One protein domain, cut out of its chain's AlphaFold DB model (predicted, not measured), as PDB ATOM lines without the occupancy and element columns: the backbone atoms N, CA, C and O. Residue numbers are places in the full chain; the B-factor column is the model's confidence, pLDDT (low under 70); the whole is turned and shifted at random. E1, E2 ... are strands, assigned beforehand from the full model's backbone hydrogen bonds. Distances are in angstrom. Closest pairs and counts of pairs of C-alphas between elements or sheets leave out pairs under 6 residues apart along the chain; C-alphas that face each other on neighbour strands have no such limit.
ATOM      1  N   GLN A 176     155.601 204.251 177.948       77.56
ATOM      2  CA  GLN A 176     156.912 204.185 178.565       77.56
ATOM      3  C   GLN A 176     157.592 205.533 178.395       77.56
ATOM      4  O   GLN A 176     157.767 206.022 177.282       77.56
ATOM      5  N   ILE A 177     157.975 206.126 179.522       84.31
ATOM      6  CA  ILE A 177     158.865 207.278 179.548       84.31
ATOM      7  C   ILE A 177     160.266 206.792 179.876       84.31
ATOM      8  O   ILE A 177     160.460 205.919 180.724       84.31
ATOM      9  N   ASN A 178     161.244 207.379 179.205       78.69
ATOM     10  CA  ASN A 178     162.631 207.280 179.583       78.69
ATOM     11  C   ASN A 178     163.209 208.694 179.795       78.69
ATOM     12  O   ASN A 178     163.101 209.518 178.882       78.69
ATOM     13  N   PRO A 179     163.861 208.965 180.940       81.50
ATOM     14  CA  PRO A 179     164.125 208.053 182.063       81.50
ATOM     15  C   PRO A 179     162.871 207.622 182.834       81.50
ATOM     16  O   PRO A 179     161.944 208.399 182.974       81.50
ATOM     17  N   GLN A 180     162.848 206.385 183.345       76.19
ATOM     18  CA  GLN A 180     161.683 205.811 184.054       76.19
ATOM     19  C   GLN A 180     161.495 206.323 185.492       76.19
ATOM     20  O   GLN A 180     160.484 206.043 186.127       76.19
ATOM     21  N   GLN A 181     162.483 207.030 186.035       82.12
ATOM     22  CA  GLN A 181     162.478 207.546 187.403       82.12
ATOM     23  C   GLN A 181     162.798 209.037 187.385       82.12
ATOM     24  O   GLN A 181     163.460 209.517 186.462       82.12
ATOM     25  N   SER A 182     162.368 209.755 188.423       86.62
ATOM     26  CA  SER A 182     162.733 211.156 188.646       86.62
ATOM     27  C   SER A 182     164.251 211.350 188.627       86.62
ATOM     28  O   SER A 182     165.002 210.489 189.084       86.62
ATOM     29  N   GLN A 183     164.695 212.477 188.080       85.06
ATOM     30  CA  GLN A 183     166.100 212.772 187.818       85.06
ATOM     31  C   GLN A 183     166.533 214.076 188.475       85.06
ATOM     32  O   GLN A 183     165.749 215.015 188.625       85.06
ATOM     33  N   ILE A 184     167.819 214.135 188.801       83.75
ATOM     34  CA  ILE A 184     168.522 215.366 189.144       83.75
ATOM     35  C   ILE A 184     169.518 215.614 188.012       83.75
ATOM     36  O   ILE A 184     170.292 214.719 187.676       83.75
ATOM     37  N   ALA A 185     169.464 216.799 187.419       83.31
ATOM     38  CA  ALA A 185     170.383 217.240 186.376       83.31
ATOM     39  C   ALA A 185     170.983 218.594 186.762       83.31
ATOM     40  O   ALA A 185     170.497 219.247 187.688       83.31
ATOM     41  N   TYR A 186     172.038 219.020 186.080       81.75
ATOM     42  CA  TYR A 186     172.690 220.292 186.370       81.75
ATOM     43  C   TYR A 186     172.546 221.278 185.214       81.75
ATOM     44  O   TYR A 186     172.301 220.909 184.066       81.75
ATOM     45  N   GLU A 187     172.665 222.560 185.537       85.94
ATOM     46  CA  GLU A 187     172.628 223.641 184.557       85.94
ATOM     47  C   GLU A 187     173.673 223.429 183.444       85.94
ATOM     48  O   GLU A 187     174.797 222.995 183.705       85.94
ATOM     49  N   ASN A 188     173.283 223.743 182.206       80.25
ATOM     50  CA  ASN A 188     174.031 223.562 180.957       80.25
ATOM     51  C   ASN A 188     174.286 222.115 180.501       80.25
ATOM     52  O   ASN A 188     174.920 221.926 179.463       80.25
ATOM     53  N   GLU A 189     173.771 221.097 181.197       80.38
ATOM     54  CA  GLU A 189     173.797 219.719 180.692       80.38
ATOM     55  C   GLU A 189     172.774 219.503 179.571       80.38
ATOM     56  O   GLU A 189     171.724 220.153 179.520       80.38
ATOM     57  N   GLN A 190     173.066 218.540 178.693       82.25
ATOM     58  CA  GLN A 190     172.097 218.044 177.728       82.25
ATOM     59  C   GLN A 190     171.193 217.004 178.393       82.25
ATOM     60  O   GLN A 190     171.672 216.045 178.998       82.25
ATOM     61  N   PHE A 191     169.881 217.149 178.224       86.12
ATOM     62  CA  PHE A 191     168.902 216.215 178.763       86.12
ATOM     63  C   PHE A 191     167.894 215.797 177.703       86.12
ATOM     64  O   PHE A 191     167.384 216.621 176.944       86.12
ATOM     65  N   ILE A 192     167.629 214.493 177.642       85.88
ATOM     66  CA  ILE A 192     166.788 213.888 176.611       85.88
ATOM     67  C   ILE A 192     165.671 213.100 177.285       85.88
ATOM     68  O   ILE A 192     165.929 212.207 178.097       85.88
ATOM     69  N   LEU A 193     164.441 213.414 176.895       89.12
ATOM     70  CA  LEU A 193     163.224 212.745 177.329       89.12
ATOM     71  C   LEU A 193     162.611 212.008 176.151       89.12
ATOM     72  O   LEU A 193     162.339 212.613 175.117       89.12
ATOM     73  N   ASN A 194     162.356 210.718 176.331       86.56
ATOM     74  CA  ASN A 194     161.715 209.879 175.329       86.56
ATOM     75  C   ASN A 194     160.395 209.352 175.871       86.56
ATOM     76  O   ASN A 194     160.327 208.890 177.009       86.56
ATOM     77  N   CYS A 195     159.362 209.391 175.044       85.56
ATOM     78  CA  CYS A 195     158.084 208.765 175.318       85.56
ATOM     79  C   CYS A 195     157.718 207.855 174.151       85.56
ATOM     80  O   CYS A 195     157.726 208.286 172.998       85.56
ATOM     81  N   SER A 196     157.416 206.596 174.452       82.25
ATOM     82  CA  SER A 196     156.923 205.620 173.486       82.25
ATOM     83  C   SER A 196     155.524 205.156 173.876       82.25
ATOM     84  O   SER A 196     155.238 204.844 175.037       82.25
ATOM     85  N   SER A 197     154.632 205.139 172.890       80.69
ATOM     86  CA  SER A 197     153.253 204.703 173.070       80.69
ATOM     87  C   SER A 197     152.686 204.128 171.778       80.69
ATOM     88  O   SER A 197     153.139 204.432 170.681       80.69
ATOM     89  N   ASN A 198     151.667 203.285 171.897       68.88
ATOM     90  CA  ASN A 198     150.894 202.774 170.766       68.88
ATOM     91  C   ASN A 198     149.739 203.712 170.344       68.88
ATOM     92  O   ASN A 198     148.977 203.362 169.440       68.88
ATOM     93  N   LEU A 199     149.600 204.871 171.000       72.50
ATOM     94  CA  LEU A 199     148.591 205.905 170.755       72.50
ATOM     95  C   LEU A 199     149.253 207.287 170.602       72.50
ATOM     96  O   LEU A 199     150.421 207.478 170.951       72.50
ATOM     97  N   GLN A 200     148.487 208.265 170.104       77.81
ATOM     98  CA  GLN A 200     148.921 209.663 170.070       77.81
ATOM     99  C   GLN A 200     149.260 210.164 171.471       77.81
ATOM    100  O   GLN A 200     148.516 209.926 172.426       77.81
ATOM    101  N   HIS A 201     150.366 210.892 171.564       83.88
ATOM    102  CA  HIS A 201     150.908 211.334 172.831       83.88
ATOM    103  C   HIS A 201     151.590 212.700 172.718       83.88
ATOM    104  O   HIS A 201     152.005 213.114 171.635       83.88
ATOM    105  N   TYR A 202     151.663 213.414 173.838       89.38
ATOM    106  CA  TYR A 202     152.248 214.751 173.927       89.38
ATOM    107  C   TYR A 202     152.865 214.999 175.304       89.38
ATOM    108  O   TYR A 202     152.579 214.285 176.268       89.38
ATOM    109  N   TRP A 203     153.691 216.038 175.400       93.62
ATOM    110  CA  TRP A 203     154.417 216.383 176.615       93.62
ATOM    111  C   TRP A 203     153.856 217.618 177.306       93.62
ATOM    112  O   TRP A 203     153.450 218.585 176.656       93.62
ATOM    113  N   THR A 204     153.901 217.612 178.638       94.25
ATOM    114  CA  THR A 204     153.765 218.833 179.432       94.25
ATOM    115  C   THR A 204     154.886 218.963 180.456       94.25
ATOM    116  O   THR A 204     155.366 217.966 181.000       94.25
ATOM    117  N   LEU A 205     155.275 220.205 180.730       95.69
ATOM    118  CA  LEU A 205     156.109 220.599 181.859       95.69
ATOM    119  C   LEU A 205     155.237 221.413 182.811       95.69
ATOM    120  O   LEU A 205     154.690 222.448 182.429       95.69
ATOM    121  N   ASN A 206     155.081 220.948 184.051       93.75
ATOM    122  CA  ASN A 206     154.242 221.609 185.057       93.75
ATOM    123  C   ASN A 206     152.816 221.894 184.537       93.75
ATOM    124  O   ASN A 206     152.265 222.968 184.771       93.75
ATOM    125  N   LYS A 207     152.228 220.924 183.816       89.88
ATOM    126  CA  LYS A 207     150.903 220.990 183.163       89.88
ATOM    127  C   LYS A 207     150.789 221.958 181.975       89.88
ATOM    128  O   LYS A 207     149.697 222.118 181.438       89.88
ATOM    129  N   LYS A 208     151.880 222.592 181.535       91.38
ATOM    130  CA  LYS A 208     151.909 223.410 180.312       91.38
ATOM    131  C   LYS A 208     152.472 222.599 179.155       91.38
ATOM    132  O   LYS A 208     153.486 221.929 179.324       91.38
ATOM    133  N   PHE A 209     151.819 222.662 177.996       92.69
ATOM    134  CA  PHE A 209     152.271 221.971 176.787       92.69
ATOM    135  C   PHE A 209     153.736 222.300 176.479       92.69
ATOM    136  O   PHE A 209     154.128 223.468 176.509       92.69
ATOM    137  N   TYR A 210     154.525 221.267 176.184       91.00
ATOM    138  CA  TYR A 210     155.922 221.405 175.797       91.00
ATOM    139  C   TYR A 210     156.139 220.762 174.418       91.00
ATOM    140  O   TYR A 210     155.847 219.572 174.251       91.00
ATOM    141  N   PRO A 211     156.631 221.513 173.417       87.12
ATOM    142  CA  PRO A 211     156.835 220.984 172.076       87.12
ATOM    143  C   PRO A 211     157.977 219.961 172.059       87.12
ATOM    144  O   PRO A 211     159.019 220.153 172.683       87.12
ATOM    145  N   SER A 212     157.787 218.863 171.331       84.38
ATOM    146  CA  SER A 212     158.830 217.846 171.143       84.38
ATOM    147  C   SER A 212     159.735 218.210 169.973       84.38
ATOM    148  O   SER A 212     159.286 218.802 168.995       84.38
ATOM    149  N   THR A 213     161.011 217.838 170.069       77.94
ATOM    150  CA  THR A 213     161.989 218.063 168.997       77.94
ATOM    151  C   THR A 213     161.780 217.085 167.845       77.94
ATOM    152  O   THR A 213     161.999 217.438 166.692       77.94
ATOM    153  N   MET A 214     161.330 215.861 168.143       69.25
ATOM    154  CA  MET A 214     160.951 214.857 167.147       69.25
ATOM    155  C   MET A 214     159.680 214.132 167.587       69.25
ATOM    156  O   MET A 214     159.599 213.659 168.719       69.25
ATOM    157  N   THR A 215     158.708 214.002 166.685       71.88
ATOM    158  CA  THR A 215     157.442 213.303 166.949       71.88
ATOM    159  C   THR A 215     157.026 212.434 165.781       71.88
ATOM    160  O   THR A 215     156.983 212.893 164.640       71.88
ATOM    161  N   THR A 216     156.600 211.216 166.081       70.69
ATOM    162  CA  THR A 216     155.786 210.397 165.185       70.69
ATOM    163  C   THR A 216     154.573 209.857 165.927       70.69
ATOM    164  O   THR A 216     154.325 210.190 167.082       70.69
ATOM    165  N   PHE A 217     153.807 208.992 165.264       61.41
ATOM    166  CA  PHE A 217     152.665 208.330 165.873       61.41
ATOM    167  C   PHE A 217     153.028 207.508 167.126       61.41
ATOM    168  O   PHE A 217     152.229 207.467 168.056       61.41
ATOM    169  N   SER A 218     154.202 206.863 167.167       65.56
ATOM    170  CA  SER A 218     154.560 205.899 168.222       65.56
ATOM    171  C   SER A 218     155.687 206.337 169.160       65.56
ATOM    172  O   SER A 218     155.899 205.708 170.199       65.56
ATOM    173  N   TYR A 219     156.402 207.410 168.821       74.25
ATOM    174  CA  TYR A 219     157.483 207.945 169.640       74.25
ATOM    175  C   TYR A 219     157.508 209.474 169.629       74.25
ATOM    176  O   TYR A 219     157.250 210.104 168.601       74.25
ATOM    177  N   SER A 220     157.900 210.064 170.754       83.31
ATOM    178  CA  SER A 220     158.244 211.479 170.858       83.31
ATOM    179  C   SER A 220     159.493 211.655 171.705       83.31
ATOM    180  O   SER A 220     159.660 211.022 172.750       83.31
ATOM    181  N   THR A 221     160.358 212.546 171.246       83.69
ATOM    182  CA  THR A 221     161.614 212.881 171.903       83.69
ATOM    183  C   THR A 221     161.678 214.386 172.115       83.69
ATOM    184  O   THR A 221     161.325 215.168 171.229       83.69
ATOM    185  N   ILE A 222     162.125 214.788 173.300       89.69
ATOM    186  CA  ILE A 222     162.520 216.154 173.638       89.69
ATOM    187  C   ILE A 222     164.017 216.138 173.903       89.69
ATOM    188  O   ILE A 222     164.489 215.357 174.727       89.69
ATOM    189  N   ILE A 223     164.744 217.029 173.236       86.31
ATOM    190  CA  ILE A 223     166.166 217.266 173.474       86.31
ATOM    191  C   ILE A 223     166.321 218.692 173.989       86.31
ATOM    192  O   ILE A 223     166.018 219.652 173.284       86.31
ATOM    193  N   ILE A 224     166.798 218.830 175.222       89.25
ATOM    194  CA  ILE A 224     167.186 220.109 175.812       89.25
ATOM    195  C   ILE A 224     168.709 220.155 175.761       89.25
ATOM    196  O   ILE A 224     169.368 219.443 176.514       89.25
ATOM    197  N   HIS A 225     169.270 220.944 174.844       81.69
ATOM    198  CA  HIS A 225     170.725 221.039 174.663       81.69
ATOM    199  C   HIS A 225     171.422 221.742 175.833       81.69
ATOM    200  O   HIS A 225     172.519 221.344 176.212       81.69
ATOM    201  N   HIS A 226     170.768 222.751 176.414       85.62
ATOM    202  CA  HIS A 226     171.282 223.519 177.544       85.62
ATOM    203  C   HIS A 226     170.213 223.617 178.630       85.62
ATOM    204  O   HIS A 226     169.292 224.432 178.541       85.62
ATOM    205  N   LEU A 227     170.312 222.757 179.647       89.50
ATOM    206  CA  LEU A 227     169.411 222.797 180.792       89.50
ATOM    207  C   LEU A 227     169.526 224.119 181.553       89.50
ATOM    208  O   LEU A 227     170.610 224.608 181.850       89.50
ATOM    209  N   GLN A 228     168.372 224.642 181.937       88.88
ATOM    210  CA  GLN A 228     168.209 225.860 182.726       88.88
ATOM    211  C   GLN A 228     167.296 225.561 183.915       88.88
ATOM    212  O   GLN A 228     166.481 224.637 183.856       88.88
ATOM    213  N   MET A 229     167.373 226.369 184.973       87.81
ATOM    214  CA  MET A 229     166.577 226.179 186.195       87.81
ATOM    215  C   MET A 229     165.059 226.098 185.943       87.81
ATOM    216  O   MET A 229     164.362 225.358 186.637       87.81
ATOM    217  N   ASN A 230     164.552 226.803 184.924       89.62
ATOM    218  CA  ASN A 230     163.142 226.806 184.504       89.62
ATOM    219  C   ASN A 230     162.640 225.455 183.945       89.62
ATOM    220  O   ASN A 230     161.431 225.245 183.884       89.62
ATOM    221  N   HIS A 231     163.538 224.534 183.584       92.06
ATOM    222  CA  HIS A 231     163.197 223.175 183.159       92.06
ATOM    223  C   HIS A 231     162.936 222.234 184.348       92.06
ATOM    224  O   HIS A 231     162.535 221.082 184.152       92.06
ATOM    225  N   SER A 232     163.140 222.710 185.584       92.38
ATOM    226  CA  SER A 232     162.773 221.976 186.796       92.38
ATOM    227  C   SER A 232     161.259 221.861 186.926       92.38
ATOM    228  O   SER A 232     160.521 222.844 186.812       92.38
ATOM    229  N   GLY A 233     160.775 220.660 187.218       93.25
ATOM    230  CA  GLY A 233     159.346 220.435 187.357       93.25
ATOM    231  C   GLY A 233     158.905 219.005 187.118       93.25
ATOM    232  O   GLY A 233     159.704 218.069 187.058       93.25
ATOM    233  N   LEU A 234     157.590 218.847 187.006       94.69
ATOM    234  CA  LEU A 234     156.959 217.586 186.652       94.69
ATOM    235  C   LEU A 234     156.815 217.503 185.130       94.69
ATOM    236  O   LEU A 234     156.022 218.237 184.541       94.69
ATOM    237  N   TRP A 235     157.577 216.599 184.525       94.81
ATOM    238  CA  TRP A 235     157.491 216.251 183.114       94.81
ATOM    239  C   TRP A 235     156.524 215.092 182.944       94.81
ATOM    240  O   TRP A 235     156.714 214.030 183.542       94.81
ATOM    241  N   THR A 236     155.488 215.277 182.137       93.00
ATOM    242  CA  THR A 236     154.469 214.253 181.905       93.00
ATOM    243  C   THR A 236     154.311 213.975 180.422       93.00
ATOM    244  O   THR A 236     154.102 214.895 179.632       93.00
ATOM    245  N   CYS A 237     154.380 212.698 180.048       92.19
ATOM    246  CA  CYS A 237     153.886 212.259 178.751       92.19
ATOM    247  C   CYS A 237     152.442 211.802 178.927       92.19
ATOM    248  O   CYS A 237     152.141 210.985 179.803       92.19
ATOM    249  N   HIS A 238     151.563 212.346 178.101       88.81
ATOM    250  CA  HIS A 238     150.143 212.039 178.070       88.81
ATOM    251  C   HIS A 238     149.840 211.212 176.834       88.81
ATOM    252  O   HIS A 238     150.275 211.581 175.749       88.81
ATOM    253  N   SER A 239     149.077 210.133 176.979       85.56
ATOM    254  CA  SER A 239     148.645 209.276 175.876       85.56
ATOM    255  C   SER A 239     147.214 208.812 176.108       85.56
ATOM    256  O   SER A 239     146.981 207.888 176.883       85.56
ATOM    257  N   PHE A 240     146.254 209.471 175.454       77.00
ATOM    258  CA  PHE A 240     144.803 209.272 175.595       77.00
ATOM    259  C   PHE A 240     144.307 209.187 177.061       77.00
ATOM    260  O   PHE A 240     143.873 210.199 177.600       77.00
ATOM    261  N   ASN A 241     144.422 208.018 177.711       68.38
ATOM    262  CA  ASN A 241     144.015 207.740 179.101       68.38
ATOM    263  C   ASN A 241     145.172 207.343 180.044       68.38
ATOM    264  O   ASN A 241     144.937 207.049 181.215       68.38
ATOM    265  N   TYR A 242     146.410 207.300 179.557       80.12
ATOM    266  CA  TYR A 242     147.594 206.974 180.345       80.12
ATOM    267  C   TYR A 242     148.470 208.206 180.478       80.12
ATOM    268  O   TYR A 242     148.763 208.880 179.493       80.12
ATOM    269  N   ASN A 243     148.930 208.456 181.698       89.06
ATOM    270  CA  ASN A 243     149.907 209.490 181.983       89.06
ATOM    271  C   ASN A 243     151.057 208.845 182.745       89.06
ATOM    272  O   ASN A 243     150.832 208.112 183.707       89.06
ATOM    273  N   HIS A 244     152.280 209.140 182.331       89.25
ATOM    274  CA  HIS A 244     153.466 208.806 183.104       89.25
ATOM    275  C   HIS A 244     154.175 210.120 183.415       89.25
ATOM    276  O   HIS A 244     154.286 210.991 182.551       89.25
ATOM    277  N   SER A 245     154.594 210.299 184.662       91.88
ATOM    278  CA  SER A 245     155.207 211.538 185.127       91.88
ATOM    279  C   SER A 245     156.546 211.267 185.782       91.88
ATOM    280  O   SER A 245     156.634 210.392 186.641       91.88
ATOM    281  N   ILE A 246     157.546 212.069 185.448       92.75
ATOM    282  CA  ILE A 246     158.830 212.086 186.140       92.75
ATOM    283  C   ILE A 246     159.125 213.498 186.632       92.75
ATOM    284  O   ILE A 246     158.765 214.484 185.987       92.75
ATOM    285  N   ARG A 247     159.773 213.619 187.787       91.69
ATOM    286  CA  ARG A 247     160.241 214.917 188.277       91.69
ATOM    287  C   ARG A 247     161.681 215.138 187.827       91.69
ATOM    288  O   ARG A 247     162.518 214.268 188.048       91.69
ATOM    289  N   LEU A 248     161.959 216.290 187.227       92.94
ATOM    290  CA  LEU A 248     163.312 216.765 186.948       92.94
ATOM    291  C   LEU A 248     163.641 217.901 187.914       92.94
ATOM    292  O   LEU A 248     162.898 218.881 187.985       92.94
ATOM    293  N   THR A 249     164.753 217.783 188.631       89.88
ATOM    294  CA  THR A 249     165.303 218.860 189.458       89.88
ATOM    295  C   THR A 249     166.610 219.325 188.833       89.88
ATOM    296  O   THR A 249     167.562 218.547 188.779       89.88
ATOM    297  N   VAL A 250     166.660 220.570 188.358       89.25
ATOM    298  CA  VAL A 250     167.888 221.181 187.835       89.25
ATOM    299  C   VAL A 250     168.600 221.911 188.973       89.25
ATOM    300  O   VAL A 250     167.984 222.712 189.676       89.25
ATOM    301  N   LEU A 251     169.884 221.619 189.178       84.25
ATOM    302  CA  LEU A 251     170.739 222.257 190.181       84.25
ATOM    303  C   LEU A 251     171.830 223.100 189.508       84.25
ATOM    304  O   LEU A 251     172.283 222.789 188.406       84.25
ATOM    305  N   LYS A 252     172.308 224.147 190.189       78.75
ATOM    306  CA  LYS A 252     173.495 224.886 189.735       78.75
ATOM    307  C   LYS A 252     174.712 223.962 189.738       78.75
ATOM    308  O   LYS A 252     174.930 223.221 190.696       78.75
ATOM    309  N   SER A 253     175.500 224.006 188.666       65.62
ATOM    310  CA  SER A 253     176.724 223.213 188.549       65.62
ATOM    311  C   SER A 253     177.755 223.665 189.590       65.62
ATOM    312  O   SER A 253     178.302 224.761 189.499       65.62
ATOM    313  N   SER A 254     178.018 222.824 190.589       56.91
ATOM    314  CA  SER A 254     179.224 222.904 191.419       56.91
ATOM    315  C   SER A 254     180.332 222.054 190.778       56.91
ATOM    316  O   SER A 254     180.023 220.952 190.305       56.91
ATOM    317  N   PRO A 255     181.605 222.492 190.778       56.12
ATOM    318  CA  PRO A 255     182.709 221.758 190.170       56.12
ATOM    319  C   PRO A 255     183.112 220.589 191.077       56.12
ATOM    320  O   PRO A 255     184.115 220.637 191.772       56.12
ATOM    321  N   ASN A 256     182.299 219.537 191.094       57.12
ATOM    322  CA  ASN A 256     182.632 218.279 191.744       57.12
ATOM    323  C   ASN A 256     182.742 217.176 190.683       57.12
ATOM    324  O   ASN A 256     182.045 217.185 189.666       57.12
ATOM    325  N   TYR A 257     183.678 216.256 190.903       73.25
ATOM    326  CA  TYR A 257     184.043 215.180 189.988       73.25
ATOM    327  C   TYR A 257     182.891 214.171 189.866       73.25
ATOM    328  O   TYR A 257     182.570 213.440 190.805       73.25
ATOM    329  N   PHE A 258     182.255 214.126 188.698       79.19
ATOM    330  CA  PHE A 258     181.161 213.211 188.380       79.19
ATOM    331  C   PHE A 258     181.317 212.719 186.943       79.19
ATOM    332  O   PHE A 258     181.770 213.472 186.082       79.19
ATOM    333  N   CYS A 259     180.854 211.504 186.664       84.69
ATOM    334  CA  CYS A 259     180.625 211.069 185.292       84.69
ATOM    335  C   CYS A 259     179.328 211.682 184.781       84.69
ATOM    336  O   CYS A 259     178.301 211.552 185.447       84.69
ATOM    337  N   GLN A 260     179.386 212.334 183.620       83.44
ATOM    338  CA  GLN A 260     178.235 212.959 182.956       83.44
ATOM    339  C   GLN A 260     177.144 211.941 182.632       83.44
ATOM    340  O   GLN A 260     177.445 210.775 182.414       83.44
ATOM    341  N   SER A 261     175.876 212.345 182.574       82.69
ATOM    342  CA  SER A 261     174.830 211.407 182.158       82.69
ATOM    343  C   SER A 261     175.038 210.952 180.709       82.69
ATOM    344  O   SER A 261     175.338 211.779 179.849       82.69
ATOM    345  N   ILE A 262     174.845 209.665 180.421       84.19
ATOM    346  CA  ILE A 262     175.022 209.098 179.078       84.19
ATOM    347  C   ILE A 262     173.842 208.205 178.689       84.19
ATOM    348  O   ILE A 262     173.255 207.512 179.520       84.19
ATOM    349  N   GLN A 263     173.484 208.233 177.406       83.69
ATOM    350  CA  GLN A 263     172.458 207.386 176.801       83.69
ATOM    351  C   GLN A 263     173.103 206.446 175.795       83.69
ATOM    352  O   GLN A 263     173.932 206.864 174.993       83.69
ATOM    353  N   MET A 264     172.727 205.174 175.846       80.81
ATOM    354  CA  MET A 264     173.308 204.122 175.026       80.81
ATOM    355  C   MET A 264     172.199 203.247 174.462       80.81
ATOM    356  O   MET A 264     171.368 202.728 175.208       80.81
ATOM    357  N   ASN A 265     172.206 203.068 173.146       77.94
ATOM    358  CA  ASN A 265     171.344 202.112 172.472       77.94
ATOM    359  C   ASN A 265     172.183 200.896 172.074       77.94
ATOM    360  O   ASN A 265     173.160 201.038 171.343       77.94
ATOM    361  N   THR A 266     171.831 199.720 172.586       84.62
ATOM    362  CA  THR A 266     172.574 198.472 172.367       84.62
ATOM    363  C   THR A 266     171.646 197.399 171.798       84.62
ATOM    364  O   THR A 266     170.426 197.533 171.857       84.62
ATOM    365  N   SER A 267     172.200 196.287 171.311       82.69
ATOM    366  CA  SER A 267     171.418 195.112 170.880       82.69
ATOM    367  C   SER A 267     170.595 194.474 172.016       82.69
ATOM    368  O   SER A 267     169.616 193.771 171.762       82.69
ATOM    369  N   LYS A 268     170.957 194.755 173.275       84.50
ATOM    370  CA  LYS A 268     170.251 194.329 174.496       84.50
ATOM    371  C   LYS A 268     169.354 195.424 175.082       84.50
ATOM    372  O   LYS A 268     168.821 195.289 176.182       84.50
ATOM    373  N   GLY A 269     169.168 196.504 174.328       79.06
ATOM    374  CA  GLY A 269     168.241 197.573 174.632       79.06
ATOM    375  C   GLY A 269     168.880 198.884 175.030       79.06
ATOM    376  O   GLY A 269     170.087 199.114 174.911       79.06
ATOM    377  N   TYR A 270     167.994 199.769 175.464       80.44
ATOM    378  CA  TYR A 270     168.302 201.154 175.732       80.44
ATOM    379  C   TYR A 270     168.656 201.355 177.209       80.44
ATOM    380  O   TYR A 270     167.875 201.001 178.095       80.44
ATOM    381  N   PHE A 271     169.797 201.993 177.472       83.56
ATOM    382  CA  PHE A 271     170.278 202.303 178.815       83.56
ATOM    383  C   PHE A 271     170.566 203.800 178.954       83.56
ATOM    384  O   PHE A 271     171.314 204.381 178.173       83.56
ATOM    385  N   TYR A 272     169.999 204.428 179.985       83.81
ATOM    386  CA  TYR A 272     170.308 205.812 180.358       83.81
ATOM    387  C   TYR A 272     170.996 205.853 181.715       83.81
ATOM    388  O   TYR A 272     170.341 205.616 182.722       83.81
ATOM    389  N   TRP A 273     172.276 206.181 181.770       85.81
ATOM    390  CA  TRP A 273     173.034 206.294 183.010       85.81
ATOM    391  C   TRP A 273     173.024 207.746 183.496       85.81
ATOM    392  O   TRP A 273     173.515 208.616 182.780       85.81
ATOM    393  N   PRO A 274     172.446 208.036 184.676       80.88
ATOM    394  CA  PRO A 274     172.404 209.394 185.202       80.88
ATOM    395  C   PRO A 274     173.790 209.836 185.675       80.88
ATOM    396  O   PRO A 274     174.665 209.005 185.934       80.88
ATOM    397  N   ARG A 275     173.981 211.147 185.839       78.94
ATOM    398  CA  ARG A 275     175.226 211.690 186.383       78.94
ATOM    399  C   ARG A 275     175.544 211.038 187.730       78.94
ATOM    400  O   ARG A 275     174.689 210.962 188.609       78.94
ATOM    401  N   THR A 276     176.767 210.544 187.879       83.94
ATOM    402  CA  THR A 276     177.142 209.660 188.992       83.94
ATOM    403  C   THR A 276     178.447 210.108 189.618       83.94
ATOM    404  O   THR A 276     179.377 210.495 188.913       83.94
ATOM    405  N   SER A 277     178.523 210.088 190.950       86.06
ATOM    406  CA  SER A 277     179.756 210.436 191.663       86.06
ATOM    407  C   SER A 277     180.854 209.434 191.348       86.06
ATOM    408  O   SER A 277     180.581 208.238 191.226       86.06
ATOM    409  N   ILE A 278     182.086 209.925 191.259       86.00
ATOM    410  CA  ILE A 278     183.269 209.087 191.067       86.00
ATOM    411  C   ILE A 278     183.298 207.887 192.022       86.00
ATOM    412  O   ILE A 278     182.808 207.949 193.151       86.00
ATOM    413  N   ASN A 279     183.865 206.783 191.540       86.81
ATOM    414  CA  ASN A 279     183.997 205.492 192.217       86.81
ATOM    415  C   ASN A 279     182.676 204.787 192.578       86.81
ATOM    416  O   ASN A 279     182.685 203.853 193.379       86.81
ATOM    417  N   LYS A 280     181.536 205.174 191.987       87.81
ATOM    418  CA  LYS A 280     180.277 204.426 192.141       87.81
ATOM    419  C   LYS A 280     180.005 203.501 190.960       87.81
ATOM    420  O   LYS A 280     180.045 203.923 189.805       87.81
ATOM    421  N   LYS A 281     179.641 202.258 191.277       91.50
ATOM    422  CA  LYS A 281     179.038 201.292 190.352       91.50
ATOM    423  C   LYS A 281     177.521 201.389 190.477       91.50
ATOM    424  O   LYS A 281     176.990 201.254 191.577       91.50
ATOM    425  N   LEU A 282     176.828 201.642 189.372       88.50
ATOM    426  CA  LEU A 282     175.370 201.700 189.356       88.50
ATOM    427  C   LEU A 282     174.781 200.410 188.783       88.50
ATOM    428  O   LEU A 282     175.184 200.025 187.686       88.50
ATOM    429  N   PRO A 283     173.820 199.769 189.470       90.56
ATOM    430  CA  PRO A 283     172.999 198.718 188.888       90.56
ATOM    431  C   PRO A 283     171.791 199.307 188.144       90.56
ATOM    432  O   PRO A 283     171.220 200.327 188.545       90.56
ATOM    433  N   LYS A 284     171.360 198.636 187.077       84.19
ATOM    434  CA  LYS A 284     170.104 198.902 186.363       84.19
ATOM    435  C   LYS A 284     169.419 197.612 185.968       84.19
ATOM    436  O   LYS A 284     170.084 196.678 185.557       84.19
ATOM    437  N   TYR A 285     168.094 197.590 186.006       81.94
ATOM    438  CA  TYR A 285     167.333 196.456 185.493       81.94
ATOM    439  C   TYR A 285     167.466 196.326 183.974       81.94
ATOM    440  O   TYR A 285     167.452 197.326 183.250       81.94
ATOM    441  N   CYS A 286     167.564 195.085 183.503       81.38
ATOM    442  CA  CYS A 286     167.607 194.781 182.080       81.38
ATOM    443  C   CYS A 286     166.242 195.054 181.407       81.38
ATOM    444  O   CYS A 286     165.233 194.494 181.842       81.38
ATOM    445  N   PRO A 287     166.180 195.858 180.325       75.44
ATOM    446  CA  PRO A 287     164.917 196.263 179.696       75.44
ATOM    447  C   PRO A 287     164.069 195.108 179.144       75.44
ATOM    448  O   PRO A 287     162.844 195.199 179.130       75.44
ATOM    449  N   PHE A 288     164.719 194.034 178.685       73.56
ATOM    450  CA  PHE A 288     164.076 192.887 178.031       73.56
ATOM    451  C   PHE A 288     164.171 191.591 178.849       73.56
ATOM    452  O   PHE A 288     163.962 190.503 178.314       73.56
ATOM    453  N   GLY A 289     164.456 191.704 180.150       78.38
ATOM    454  CA  GLY A 289     164.590 190.566 181.058       78.38
ATOM    455  C   GLY A 289     165.973 189.910 181.029       78.38
ATOM    456  O   GLY A 289     166.959 190.516 180.599       78.38
ATOM    457  N   SER A 290     166.028 188.678 181.534       83.38
ATOM    458  CA  SER A 290     167.263 187.929 181.776       83.38
ATOM    459  C   SER A 290     167.770 187.192 180.538       83.38
ATOM    460  O   SER A 290     166.982 186.611 179.788       83.38
ATOM    461  N   ALA A 291     169.091 187.196 180.347       81.06
ATOM    462  CA  ALA A 291     169.789 186.411 179.332       81.06
ATOM    463  C   ALA A 291     169.453 184.916 179.452       81.06
ATOM    464  O   ALA A 291     169.071 184.440 180.527       81.06
ATOM    465  N   ALA A 292     169.591 184.170 178.353       76.69
ATOM    466  CA  ALA A 292     169.126 182.785 178.281       76.69
ATOM    467  C   ALA A 292     169.732 181.883 179.374       76.69
ATOM    468  O   ALA A 292     169.009 181.089 179.976       76.69
ATOM    469  N   TRP A 293     171.014 182.078 179.699       74.19
ATOM    470  CA  TRP A 293     171.745 181.314 180.718       74.19
ATOM    471  C   TRP A 293     171.300 181.609 182.162       74.19
ATOM    472  O   TRP A 293     171.547 180.807 183.058       74.19
ATOM    473  N   LEU A 294     170.613 182.731 182.398       74.69
ATOM    474  CA  LEU A 294     170.221 183.202 183.732       74.69
ATOM    475  C   LEU A 294     168.769 182.824 184.102       74.69
ATOM    476  O   LEU A 294     168.337 183.063 185.231       74.69
ATOM    477  N   LYS A 295     168.010 182.197 183.183       60.31
ATOM    478  CA  LYS A 295     166.582 181.837 183.355       60.31
ATOM    479  C   LYS A 295     166.267 180.955 184.575       60.31
ATOM    480  O   LYS A 295     165.120 180.949 185.007       60.31
ATOM    481  N   ASN A 296     167.256 180.251 185.130       55.31
ATOM    482  CA  ASN A 296     167.086 179.364 186.291       55.31
ATOM    483  C   ASN A 296     167.454 180.017 187.635       55.31
ATOM    484  O   ASN A 296     167.415 179.350 188.667       55.31
ATOM    485  N   SER A 297     167.830 181.298 187.644       56.66
ATOM    486  CA  SER A 297     168.149 182.026 188.874       56.66
ATOM    487  C   SER A 297     166.947 182.843 189.361       56.66
ATOM    488  O   SER A 297     166.220 183.433 188.565       56.66
ATOM    489  N   ASN A 298     166.758 182.924 190.680       54.50
ATOM    490  CA  ASN A 298     165.775 183.823 191.305       54.50
ATOM    491  C   ASN A 298     166.213 185.306 191.261       54.50
ATOM    492  O   ASN A 298     165.578 186.161 191.878       54.50
ATOM    493  N   GLU A 299     167.313 185.619 190.573       60.84
ATOM    494  CA  GLU A 299     167.904 186.949 190.525       60.84
ATOM    495  C   GLU A 299     167.364 187.751 189.335       60.84
ATOM    496  O   GLU A 299     167.327 187.296 188.189       60.84
ATOM    497  N   TYR A 300     166.942 188.989 189.601       67.44
ATOM    498  CA  TYR A 300     166.566 189.923 188.546       67.44
ATOM    499  C   TYR A 300     167.817 190.348 187.777       67.44
ATOM    500  O   TYR A 300     168.722 190.932 188.370       67.44
ATOM    501  N   ALA A 301     167.843 190.112 186.463       83.81
ATOM    502  CA  ALA A 301     168.967 190.489 185.614       83.81
ATOM    503  C   ALA A 301     169.280 191.987 185.675       83.81
ATOM    504  O   ALA A 301     168.388 192.839 185.527       83.81
ATOM    505  N   GLN A 302     170.565 192.294 185.839       88.56
ATOM    506  CA  GLN A 302     171.059 193.658 185.954       88.56
ATOM    507  C   GLN A 302     172.163 193.976 184.944       88.56
ATOM    508  O   GLN A 302     172.935 193.128 184.513       88.56
ATOM    509  N   ALA A 303     172.221 195.249 184.578       91.25
ATOM    510  CA  ALA A 303     173.331 195.882 183.900       91.25
ATOM    511  C   ALA A 303     174.110 196.738 184.897       91.25
ATOM    512  O   ALA A 303     173.523 197.315 185.820       91.25
ATOM    513  N   TRP A 304     175.406 196.909 184.655       92.88
ATOM    514  CA  TRP A 304     176.263 197.763 185.463       92.88
ATOM    515  C   TRP A 304     177.084 198.729 184.630       92.88
ATOM    516  O   TRP A 304     177.527 198.424 183.524       92.88
ATOM    517  N   TYR A 305     177.340 199.894 185.215       94.38
ATOM    518  CA  TYR A 305     178.343 200.816 184.712       94.38
ATOM    519  C   TYR A 305     179.021 201.519 185.885       94.38
ATOM    520  O   TYR A 305     178.373 201.833 186.890       94.38
ATOM    521  N   THR A 306     180.332 201.731 185.789       94.25
ATOM    522  CA  THR A 306     181.130 202.271 186.891       94.25
ATOM    523  C   THR A 306     181.657 203.644 186.528       94.25
ATOM    524  O   THR A 306     182.265 203.834 185.479       94.25
ATOM    525  N   CYS A 307     181.454 204.616 187.408       92.88
ATOM    526  CA  CYS A 307     182.096 205.909 187.274       92.88
ATOM    527  C   CYS A 307     183.513 205.845 187.860       92.88
ATOM    528  O   CYS A 307     183.674 205.573 189.048       92.88
ATOM    529  N   SER A 308     184.543 206.074 187.046       91.44
ATOM    530  CA  SER A 308     185.945 206.084 187.496       91.44
ATOM    531  C   SER A 308     186.272 207.301 188.363       91.44
ATOM    532  O   SER A 308     185.564 208.305 188.332       91.44
ATOM    533  N   SER A 309     187.405 207.257 189.067       88.25
ATOM    534  CA  SER A 309     187.959 208.392 189.824       88.25
ATOM    535  C   SER A 309     188.226 209.640 188.972       88.25
ATOM    536  O   SER A 309     188.255 210.747 189.501       88.25
ATOM    537  N   LYS A 310     188.375 209.478 187.650       86.50
ATOM    538  CA  LYS A 310     188.602 210.564 186.684       86.50
ATOM    539  C   LYS A 310     187.309 211.174 186.125       86.50
ATOM    540  O   LYS A 310     187.379 212.013 185.234       86.50
ATOM    541  N   GLY A 311     186.130 210.745 186.589       84.81
ATOM    542  CA  GLY A 311     184.848 211.214 186.045       84.81
ATOM    543  C   GLY A 311     184.521 210.643 184.658       84.81
ATOM    544  O   GLY A 311     183.718 211.215 183.925       84.81
ATOM    545  N   GLN A 312     185.129 209.513 184.291       89.19
ATOM    546  CA  GLN A 312     184.841 208.786 183.051       89.19
ATOM    547  C   GLN A 312     184.111 207.479 183.340       89.19
ATOM    548  O   GLN A 312     184.454 206.778 184.296       89.19
ATOM    549  N   TRP A 313     183.139 207.128 182.503       90.69
ATOM    550  CA  TRP A 313     182.445 205.855 182.618       90.69
ATOM    551  C   TRP A 313     183.298 204.687 182.113       90.69
ATOM    552  O   TRP A 313     183.784 204.707 180.985       90.69
ATOM    553  N   ILE A 314     183.442 203.654 182.940       92.44
ATOM    554  CA  ILE A 314     184.250 202.456 182.686       92.44
ATOM    555  C   ILE A 314     183.502 201.191 183.123       92.44
ATOM    556  O   ILE A 314     182.571 201.257 183.927       92.44
ATOM    557  N   ASN A 315     183.935 200.027 182.634       91.56
ATOM    558  CA  ASN A 315     183.395 198.713 183.013       91.56
ATOM    559  C   ASN A 315     181.878 198.604 182.771       91.56
ATOM    560  O   ASN A 315     181.103 198.386 183.703       91.56
ATOM    561  N   PHE A 316     181.460 198.833 181.522       92.56
ATOM    562  CA  PHE A 316     180.079 198.620 181.092       92.56
ATOM    563  C   PHE A 316     179.795 197.121 180.958       92.56
ATOM    564  O   PHE A 316     180.460 196.444 180.176       92.56
ATOM    565  N   ASP A 317     178.810 196.616 181.699       92.00
ATOM    566  CA  ASP A 317     178.436 195.201 181.726       92.00
ATOM    567  C   ASP A 317     176.924 195.035 181.524       92.00
ATOM    568  O   ASP A 317     176.112 195.543 182.298       92.00
ATOM    569  N   ILE A 318     176.554 194.319 180.461       91.19
ATOM    570  CA  ILE A 318     175.177 193.946 180.093       91.19
ATOM    571  C   ILE A 318     175.065 192.442 179.810       91.19
ATOM    572  O   ILE A 318     174.188 191.992 179.066       91.19
TER     573      ILE A 318
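AT A GLANCE: This is residues 176 to 318 of the 529 residues of the protein "Hypothetical protein" of Rotaria sordida (UniProt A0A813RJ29). Two lobes of strands stand side by side: residues 176 to 251 make a sandwich, the five-strand sheet E2 E8 E7 E4 E5 face to face with the three-strand sheet E1 E3 E6, and residues 262 to 318 make a smaller lobe, the hairpin E9 E10 next to the sheet E11 E12 E13. Residues 252 to 261 loop from one lobe to the other, and residues 292 to 298 stick out of the second. The 143 printed residues hold no named helix and thirteen strands, E1 to E13 in chain order; the class is all strand, though under half of the residues, 71, are in named strands. The five-strand sheet is mixed, and the other three sheets are antiparallel. The whole is compact, with a radius of gyration of the C-alphas of 16.5 A, and flat, spanning 43 by 41 by 22 A.

HOW THE PARTS SIT: Start at E1, residues 176 to 178, an edge strand antiparallel to E3, residues 191 to 197; N 178 and O 194 are 2.8 A apart. On the other side of E3 find E6, residues 219 to 224, antiparallel, with N 193 to O 222 at 2.9 A. In the facing sheet, E2, residues 183 to 186, is parallel to E8, residues 242 to 251, with N 185 to O 249 at 2.9 A. E8 and E7, residues 233 to 239, form a hairpin, with N 235 to O 246 at 2.8 A. E4, residues 201 to 205, is antiparallel to E7, with N 204 to O 236 at 2.9 A, and forms a hairpin with E5, residues 208 to 210, with N 205 to O 208 at 2.9 A. This sheet is strongly twisted. The parts of the sandwich that face each other are 8.8 A centre to centre, with strands at 10 degrees; for instance, the closest C-alphas of E3 and E7, Cys 195 and Cys 237, are 6.5 A apart. Further along, E9, residues 262 to 266, and E10, residues 269 to 273, form a hairpin, with N 264 to O 271 at 2.8 A. E11, residues 281 to 285, E12, residues 302 to 307, and E13, residues 313 to 317, form a meander, each strand the antiparallel neighbour of the one before; look at N 284 to O 303 and N 304 to O 317, both 2.8 A. The closest C-alphas of E10 and E12, Trp 273 and Tyr 305, are 7.8 A apart.

IN THESE COORDINATES: Find C-alpha 176 at (156.912, 204.185, 178.565), where E1 begins. E8, the longest strand, runs 29.4 A from C-alpha 242 at (147.594, 206.974, 180.345); E3 spans 20.2 A and E7 19.3 A. E13 ends at C-alpha 317, (178.436, 195.201, 181.726).

THE WHOLE: The C-alphas of Asn 230 and Asn 296, the two farthest apart, are 47.6 A apart. The printed part has no cut, and its one long link is E11 to E12, 16 residues. The mean pLDDT of the printed part is 82.9; among the 15 residues under 70 are 253 to 256 and 295 to 300.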